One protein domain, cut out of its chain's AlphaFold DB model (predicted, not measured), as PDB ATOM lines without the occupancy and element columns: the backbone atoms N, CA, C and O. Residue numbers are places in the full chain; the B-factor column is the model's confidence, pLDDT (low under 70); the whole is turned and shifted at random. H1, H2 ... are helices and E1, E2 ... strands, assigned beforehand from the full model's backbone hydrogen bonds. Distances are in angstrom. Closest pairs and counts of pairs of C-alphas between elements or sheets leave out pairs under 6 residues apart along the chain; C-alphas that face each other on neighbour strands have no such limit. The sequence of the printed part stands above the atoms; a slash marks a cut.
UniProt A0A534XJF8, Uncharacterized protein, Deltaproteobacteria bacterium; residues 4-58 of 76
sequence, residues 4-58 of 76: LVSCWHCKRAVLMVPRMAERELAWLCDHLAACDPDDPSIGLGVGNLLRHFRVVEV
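AT A GLANCE: This is residues 4 to 58 of the 76 residues of an uncharacterized protein of Deltaproteobacteria bacterium (UniProt A0A534XJF8). This is a small sheet of three antiparallel strands beside a cluster of three helices, set off toward the end of the sheet where Cys 7 of E1 and Phe 53 of E3 lie. The long helix H1 crosses H3 at a steep angle, both graze the sheet, and short H2 packs on these two helices away from the strands. The printed part has 55 residues, with named elements in the order E1, E2, H1, H2, H3, E3; the sheet's order is E2, E1, E3, and the class is mixed, helices and strands. The whole is compact, with a radius of gyration of the C-alphas of 10.4 A and spans of 31 by 22 by 15 A.

IN THESE COORDINATES: Begin with the sheet: find C-alpha 4 at (203.408, 191.794, 172.517), where E1, residues 4 to 7, begins its 10.2 A. E2 is residues 13 to 16, 9.6 A long. E3, residues 53 to 57, runs 12.9 A to C-alpha 57 at (202.762, 186.827, 176.382). For H1, residues 22 to 35, start at C-alpha 22 at (219.274, 194.855, 176.695) and go 19.6 A. H2 is residues 40 to 43, 6.4 A, and H3 is residues 46 to 52, 10.6 A.

HOW THE PARTS SIT: Look first at E1, the inner strand. It is antiparallel to E3 at 169 degrees, with N 6 and O 54 within hydrogen-bond range at 2.9 A. E1 and E2 form a hairpin, antiparallel at 139 degrees, with N 14 and O 5 within range at 2.8 A. H1 only grazes the sheet with residues 24 to 35, and H3 only grazes it with residues 50 to 52. H1 and H3 touch, closest at the C-alphas of Cys 29 and Leu 49, 6.8 A, at a steep tilt of 45 degrees, the same way. H1, with residues 29 to 33 alone, and H2 only just touch, with 3 pairs of C-alphas within 8 A, the closest being Ala 33 and Ile 42, 6.7 A. H2 and H3 touch only at the corner, closest at the C-alphas of Ser 41 and Asn 48, 5.7 A. H2 is apart from E1, E2 and E3. In H1 every O i to N i+4 pair is within hydrogen-bond range; in H3 1 of 3 is, beside 3 of 4 O i to N i+3 pairs, and H2 is too short for an O i to N i+4 pair.

THE WHOLE: The C-alphas farthest apart are those of Asp 38 and Val 58, 31.1 A. The printed part has no cut, and the five links are tight. Confidence is low at residues 42 to 43, under 70; the mean pLDDT of the printed part is 84.6.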
ATOM      1  N   LEU A   4     203.921 190.562 173.089       89.06
ATOM      2  CA  LEU A   4     203.408 191.794 172.517       89.06
ATOM      3  C   LEU A   4     203.638 192.922 173.515       89.06
ATOM      4  O   LEU A   4     203.162 192.862 174.648       89.06
ATOM      5  N   VAL A   5     204.340 193.960 173.080       89.88
ATOM      6  CA  VAL A   5     204.625 195.147 173.882       89.88
ATOM      7  C   VAL A   5     203.922 196.329 173.245       89.88
ATOM      8  O   VAL A   5     204.082 196.567 172.051       89.88
ATOM      9  N   SER A   6     203.124 197.065 174.013       92.69
ATOM     10  CA  SER A   6     202.394 198.230 173.503       92.69
ATOM     11  C   SER A   6     202.572 199.457 174.380       92.69
ATOM     12  O   SER A   6     202.375 199.387 175.591       92.69
ATOM     13  N   CYS A   7     202.932 200.578 173.760       91.75
ATOM     14  CA  CYS A   7     203.124 201.857 174.438       91.75
ATOM     15  C   CYS A   7     201.774 202.455 174.847       91.75
ATOM     16  O   CYS A   7     200.839 202.516 174.045       91.75
ATOM     17  N   TRP A   8     201.655 202.919 176.086       91.12
ATOM     18  CA  TRP A   8     200.424 203.533 176.579       91.12
ATOM     19  C   TRP A   8     200.153 204.900 175.962       91.12
ATOM     20  O   TRP A   8     198.985 205.265 175.827       91.12
ATOM     21  N   HIS A   9     201.194 205.606 175.540       89.88
ATOM     22  CA  HIS A   9     201.102 206.967 175.023       89.88
ATOM     23  C   HIS A   9     200.616 206.987 173.572       89.88
ATOM     24  O   HIS A   9     199.550 207.522 173.279       89.88
ATOM     25  N   CYS A  10     201.316 206.296 172.665       91.19
ATOM     26  CA  CYS A  10     200.953 206.262 171.240       91.19
ATOM     27  C   CYS A  10     200.129 205.038 170.810       91.19
ATOM     28  O   CYS A  10     199.792 204.910 169.635       91.19
ATOM     29  N   LYS A  11     199.834 204.104 171.726       90.12
ATOM     30  CA  LYS A  11     199.112 202.839 171.457       90.12
ATOM     31  C   LYS A  11     199.780 201.921 170.423       90.12
ATOM     32  O   LYS A  11     199.189 200.917 170.023       90.12
ATOM     33  N   ARG A  12     201.016 202.218 170.008       89.44
ATOM     34  CA  ARG A  12     201.789 201.392 169.074       89.44
ATOM     35  C   ARG A  12     202.172 200.077 169.745       89.44
ATOM     36  O   ARG A  12     202.688 200.091 170.861       89.44
ATOM     37  N   ALA A  13     201.941 198.966 169.051       88.19
ATOM     38  CA  ALA A  13     202.293 197.625 169.503       88.19
ATOM     39  C   ALA A  13     203.409 197.022 168.641       88.19
ATOM     40  O   ALA A  13     203.429 197.207 167.423       88.19
ATOM     41  N   VAL A  14     204.331 196.301 169.274       88.06
ATOM     42  CA  VAL A  14     205.452 195.605 168.638       88.06
ATOM     43  C   VAL A  14     205.568 194.209 169.234       88.06
ATOM     44  O   VAL A  14     205.476 194.027 170.448       88.06
ATOM     45  N   LEU A  15     205.758 193.216 168.368       87.88
ATOM     46  CA  LEU A  15     206.064 191.855 168.785       87.88
ATOM     47  C   LEU A  15     207.564 191.755 169.087       87.88
ATOM     48  O   LEU A  15     208.392 192.069 168.233       87.88
ATOM     49  N   MET A  16     207.907 191.323 170.292       86.56
ATOM     50  CA  MET A  16     209.274 191.154 170.768       86.56
ATOM     51  C   MET A  16     209.561 189.700 171.138       86.56
ATOM     52  O   MET A  16     208.664 188.875 171.343       86.56
ATOM     53  N   VAL A  17     210.852 189.383 171.205       84.25
ATOM     54  CA  VAL A  17     211.334 188.073 171.635       84.25
ATOM     55  C   VAL A  17     211.015 187.828 173.123       84.25
ATOM     56  O   VAL A  17     210.873 188.781 173.885       84.25
ATOM     57  N   PRO A  18     210.907 186.558 173.563       70.75
ATOM     58  CA  PRO A  18     210.390 186.193 174.890       70.75
ATOM     59  C   PRO A  18     211.153 186.787 176.074       70.75
ATOM     60  O   PRO A  18     210.603 186.973 177.152       70.75
ATOM     61  N   ARG A  19     212.454 187.011 175.893       75.25
ATOM     62  CA  ARG A  19     213.320 187.630 176.889       75.25
ATOM     63  C   ARG A  19     213.623 189.028 176.395       75.25
ATOM     64  O   ARG A  19     214.292 189.153 175.376       75.25
ATOM     65  N   MET A  20     213.143 190.042 177.114       74.69
ATOM     66  CA  MET A  20     213.582 191.421 176.903       74.69
ATOM     67  C   MET A  20     215.077 191.492 177.214       74.69
ATOM     68  O   MET A  20     215.461 191.595 178.379       74.69
ATOM     69  N   ALA A  21     215.917 191.347 176.190       82.69
ATOM     70  CA  ALA A  21     217.342 191.563 176.339       82.69
ATOM     71  C   ALA A  21     217.617 193.072 176.349       82.69
ATOM     72  O   ALA A  21     216.731 193.898 176.115       82.69
ATOM     73  N   GLU A  22     218.864 193.447 176.628       83.69
ATOM     74  CA  GLU A  22     219.274 194.855 176.695       83.69
ATOM     75  C   GLU A  22     218.921 195.630 175.421       83.69
ATOM     76  O   GLU A  22     218.555 196.799 175.491       83.69
ATOM     77  N   ARG A  23     218.955 194.966 174.261       85.44
ATOM     78  CA  ARG A  23     218.580 195.562 172.977       85.44
ATOM     79  C   ARG A  23     217.105 195.964 172.928       85.44
ATOM     80  O   ARG A  23     216.786 197.049 172.450       85.44
ATOM     81  N   GLU A  24     216.203 195.102 173.387       86.75
ATOM     82  CA  GLU A  24     214.770 195.393 173.444       86.75
ATOM     83  C   GLU A  24     214.485 196.504 174.457       86.75
ATOM     84  O   GLU A  24     213.681 197.390 174.175       86.75
ATOM     85  N   LEU A  25     215.181 196.501 175.597       86.25
ATOM     86  CA  LEU A  25     215.070 197.559 176.601       86.25
ATOM     87  C   LEU A  25     215.555 198.913 176.068       86.25
ATOM     88  O   LEU A  25     214.860 199.909 176.247       86.25
ATOM     89  N   ALA A  26     216.687 198.947 175.363       87.75
ATOM     90  CA  ALA A  26     217.192 200.158 174.721       87.75
ATOM     91  C   ALA A  26     216.187 200.706 173.696       87.75
ATOM     92  O   ALA A  26     215.873 201.892 173.716       87.75
ATOM     93  N   TRP A  27     215.597 199.832 172.874       89.06
ATOM     94  CA  TRP A  27     214.560 200.245 171.928       89.06
ATOM     95  C   TRP A  27     213.327 200.839 172.625       89.06
ATOM     96  O   TRP A  27     212.761 201.819 172.144       89.06
ATOM     97  N   LEU A  28     212.898 200.265 173.755       88.19
ATOM     98  CA  LEU A  28     211.779 200.797 174.537       88.19
ATOM     99  C   LEU A  28     212.111 202.161 175.150       88.19
ATOM    100  O   LEU A  28     211.250 203.040 175.132       88.19
ATOM    101  N   CYS A  29     213.338 202.356 175.641       87.81
ATOM    102  CA  CYS A  29     213.814 203.659 176.110       87.81
ATOM    103  C   CYS A  29     213.768 204.705 174.993       87.81
ATOM    104  O   CYS A  29     213.157 205.756 175.176       87.81
ATOM    105  N   ASP A  30     214.349 204.402 173.831       89.56
ATOM    106  CA  ASP A  30     214.366 205.315 172.682       89.56
ATOM    107  C   ASP A  30     212.944 205.648 172.218       89.56
ATOM    108  O   ASP A  30     212.620 206.796 171.906       89.56
ATOM    109  N   HIS A  31     212.061 204.645 172.209       91.31
ATOM    110  CA  HIS A  31     210.658 204.850 171.886       91.31
ATOM    111  C   HIS A  31     209.963 205.770 172.894       91.31
ATOM    112  O   HIS A  31     209.224 206.656 172.472       91.31
ATOM    113  N   LEU A  32     210.172 205.571 174.201       89.44
ATOM    114  CA  LEU A  32     209.567 206.414 175.232       89.44
ATOM    115  C   LEU A  32     210.079 207.852 175.131       89.44
ATOM    116  O   LEU A  32     209.262 208.763 175.104       89.44
ATOM    117  N   ALA A  33     211.386 208.050 174.957       88.44
ATOM    118  CA  ALA A  33     211.978 209.374 174.782       88.44
ATOM    119  C   ALA A  33     211.435 210.121 173.553       88.44
ATOM    120  O   ALA A  33     211.294 211.339 173.583       88.44
ATOM    121  N   ALA A  34     211.096 209.405 172.479       89.94
ATOM    122  CA  ALA A  34     210.449 210.003 171.312       89.94
ATOM    123  C   ALA A  34     208.937 210.220 171.499       89.94
ATOM    124  O   ALA A  34     208.362 211.116 170.881       89.94
ATOM    125  N   CYS A  35     208.275 209.367 172.282       91.12
ATOM    126  CA  CYS A  35     206.821 209.361 172.426       91.12
ATOM    127  C   CYS A  35     206.316 210.308 173.521       91.12
ATOM    128  O   CYS A  35     205.229 210.863 173.372       91.12
ATOM    129  N   ASP A  36     207.068 210.443 174.608       88.25
ATOM    130  CA  ASP A  36     206.780 211.314 175.745       88.25
ATOM    131  C   ASP A  36     208.107 211.858 176.311       88.25
ATOM    132  O   ASP A  36     208.642 211.327 177.286       88.25
ATOM    133  N   PRO A  37     208.708 212.863 175.646       83.62
ATOM    134  CA  PRO A  37     210.040 213.366 175.990       83.62
ATOM    135  C   PRO A  37     210.104 214.042 177.365       83.62
ATOM    136  O   PRO A  37     211.188 214.152 177.936       83.62
ATOM    137  N   ASP A  38     208.961 214.488 177.891       84.06
ATOM    138  CA  ASP A  38     208.854 215.165 179.183       84.06
ATOM    139  C   ASP A  38     208.644 214.177 180.346       84.06
ATOM    140  O   ASP A  38     208.530 214.591 181.504       84.06
ATOM    141  N   ASP A  39     208.603 212.868 180.065       79.31
ATOM    142  CA  ASP A  39     208.360 211.853 181.078       79.31
ATOM    143  C   ASP A  39     209.582 211.682 182.006       79.31
ATOM    144  O   ASP A  39     210.656 211.235 181.579       79.31
ATOM    145  N   PRO A  40     209.448 211.968 183.315       72.88
ATOM    146  CA  PRO A  40     210.561 211.871 184.255       72.88
ATOM    147  C   PRO A  40     211.043 210.427 184.465       72.88
ATOM    148  O   PRO A  40     212.126 210.214 185.014       72.88
ATOM    149  N   SER A  41     210.268 209.421 184.045       70.06
ATOM    150  CA  SER A  41     210.616 208.004 184.175       70.06
ATOM    151  C   SER A  41     211.762 207.554 183.271       70.06
ATOM    152  O   SER A  41     212.409 206.556 183.600       70.06
ATOM    153  N   ILE A  42     212.070 208.299 182.199       68.44
ATOM    154  CA  ILE A  42     213.141 207.978 181.237       68.44
ATOM    155  C   ILE A  42     214.501 207.831 181.947       68.44
ATOM    156  O   ILE A  42     215.334 207.024 181.540       68.44
ATOM    157  N   GLY A  43     214.709 208.541 183.063       69.62
ATOM    158  CA  GLY A  43     215.928 208.460 183.876       69.62
ATOM    159  C   GLY A  43     215.889 207.473 185.051       69.62
ATOM    160  O   GLY A  43     216.909 207.277 185.708       69.62
ATOM    161  N   LEU A  44     214.743 206.850 185.355       73.00
ATOM    162  CA  LEU A  44     214.537 206.096 186.604       73.00
ATOM    163  C   LEU A  44     214.739 204.574 186.466       73.00
ATOM    164  O   LEU A  44     214.347 203.812 187.355       73.00
ATOM    165  N   GLY A  45     215.345 204.126 185.365       74.88
ATOM    166  CA  GLY A  45     215.718 202.731 185.123       74.88
ATOM    167  C   GLY A  45     214.591 201.825 184.603       74.88
ATOM    168  O   GLY A  45     213.433 202.220 184.457       74.88
ATOM    169  N   VAL A  46     214.943 200.562 184.331       74.88
ATOM    170  CA  VAL A  46     214.110 199.585 183.593       74.88
ATOM    171  C   VAL A  46     212.741 199.339 184.237       74.88
ATOM    172  O   VAL A  46     211.737 199.213 183.539       74.88
ATOM    173  N   GLY A  47     212.670 199.291 185.569       75.31
ATOM    174  CA  GLY A  47     211.409 199.040 186.275       75.31
ATOM    175  C   GLY A  47     210.364 200.143 186.075       75.31
ATOM    176  O   GLY A  47     209.170 199.849 186.053       75.31
ATOM    177  N   ASN A  48     210.800 201.395 185.901       81.94
ATOM    178  CA  ASN A  48     209.898 202.506 185.603       81.94
ATOM    179  C   ASN A  48     209.556 202.558 184.116       81.94
ATOM    180  O   ASN A  48     208.380 202.696 183.797       81.94
ATOM    181  N   LEU A  49     210.531 202.309 183.235       84.50
ATOM    182  CA  LEU A  49     210.311 202.194 181.790       84.50
ATOM    183  C   LEU A  49     209.135 201.264 181.463       84.50
ATOM    184  O   LEU A  49     208.219 201.646 180.739       84.50
ATOM    185  N   LEU A  50     209.121 200.056 182.036       85.38
ATOM    186  CA  LEU A  50     208.101 199.050 181.725       85.38
ATOM    187  C   LEU A  50     206.680 199.446 182.152       85.38
ATOM    188  O   LEU A  50     205.729 198.858 181.650       85.38
ATOM    189  N   ARG A  51     206.492 200.459 183.009       88.00
ATOM    190  CA  ARG A  51     205.152 200.955 183.382       88.00
ATOM    191  C   ARG A  51     204.447 201.678 182.235       88.00
ATOM    192  O   ARG A  51     203.222 201.720 182.215       88.00
ATOM    193  N   HIS A  52     205.205 202.188 181.267       89.50
ATOM    194  CA  HIS A  52     204.680 202.864 180.078       89.50
ATOM    195  C   HIS A  52     204.266 201.875 178.987       89.50
ATOM    196  O   HIS A  52     203.706 202.267 177.958       89.50
ATOM    197  N   PHE A  53     204.521 200.583 179.206       90.38
ATOM    198  CA  PHE A  53     204.265 199.539 178.236       90.38
ATOM    199  C   PHE A  53     203.385 198.442 178.822       90.38
ATOM    200  O   PHE A  53     203.630 197.892 179.890       90.38
ATOM    201  N   ARG A  54     202.359 198.046 178.072       90.62
ATOM    202  CA  ARG A  54     201.643 196.801 178.346       90.62
ATOM    203  C   ARG A  54     202.387 195.660 177.664       90.62
ATOM    204  O   ARG A  54     202.514 195.682 176.440       90.62
ATOM    205  N   VAL A  55     202.813 194.671 178.446       88.25
ATOM    206  CA  VAL A  55     203.468 193.442 177.975       88.25
ATOM    207  C   VAL A  55     202.490 192.275 178.100       88.25
ATOM    208  O   VAL A  55     201.884 192.087 179.153       88.25
ATOM    209  N   VAL A  56     202.306 191.516 177.023       86.88
ATOM    210  CA  VAL A  56     201.421 190.345 176.975       86.88
ATOM    211  C   VAL A  56     202.173 189.192 176.330       86.88
ATOM    212  O   VAL A  56     202.647 189.329 175.206       86.88
ATOM    213  N   GLU A  57     202.276 188.055 177.012       86.38
ATOM    214  CA  GLU A  57     202.762 186.827 176.382       86.38
ATOM    215  C   GLU A  57     201.733 186.347 175.359       86.38
ATOM    216  O   GLU A  57     200.544 186.244 175.655       86.38
ATOM    217  N   VAL A  58     202.186 186.092 174.134       80.81
ATOM    218  CA  VAL A  58     201.328 185.593 173.063       80.81
ATOM    219  C   VAL A  58     201.634 184.115 172.878       80.81
ATOM    220  O   VAL A  58     202.741 183.741 172.473       80.81
TER     221      VAL A  58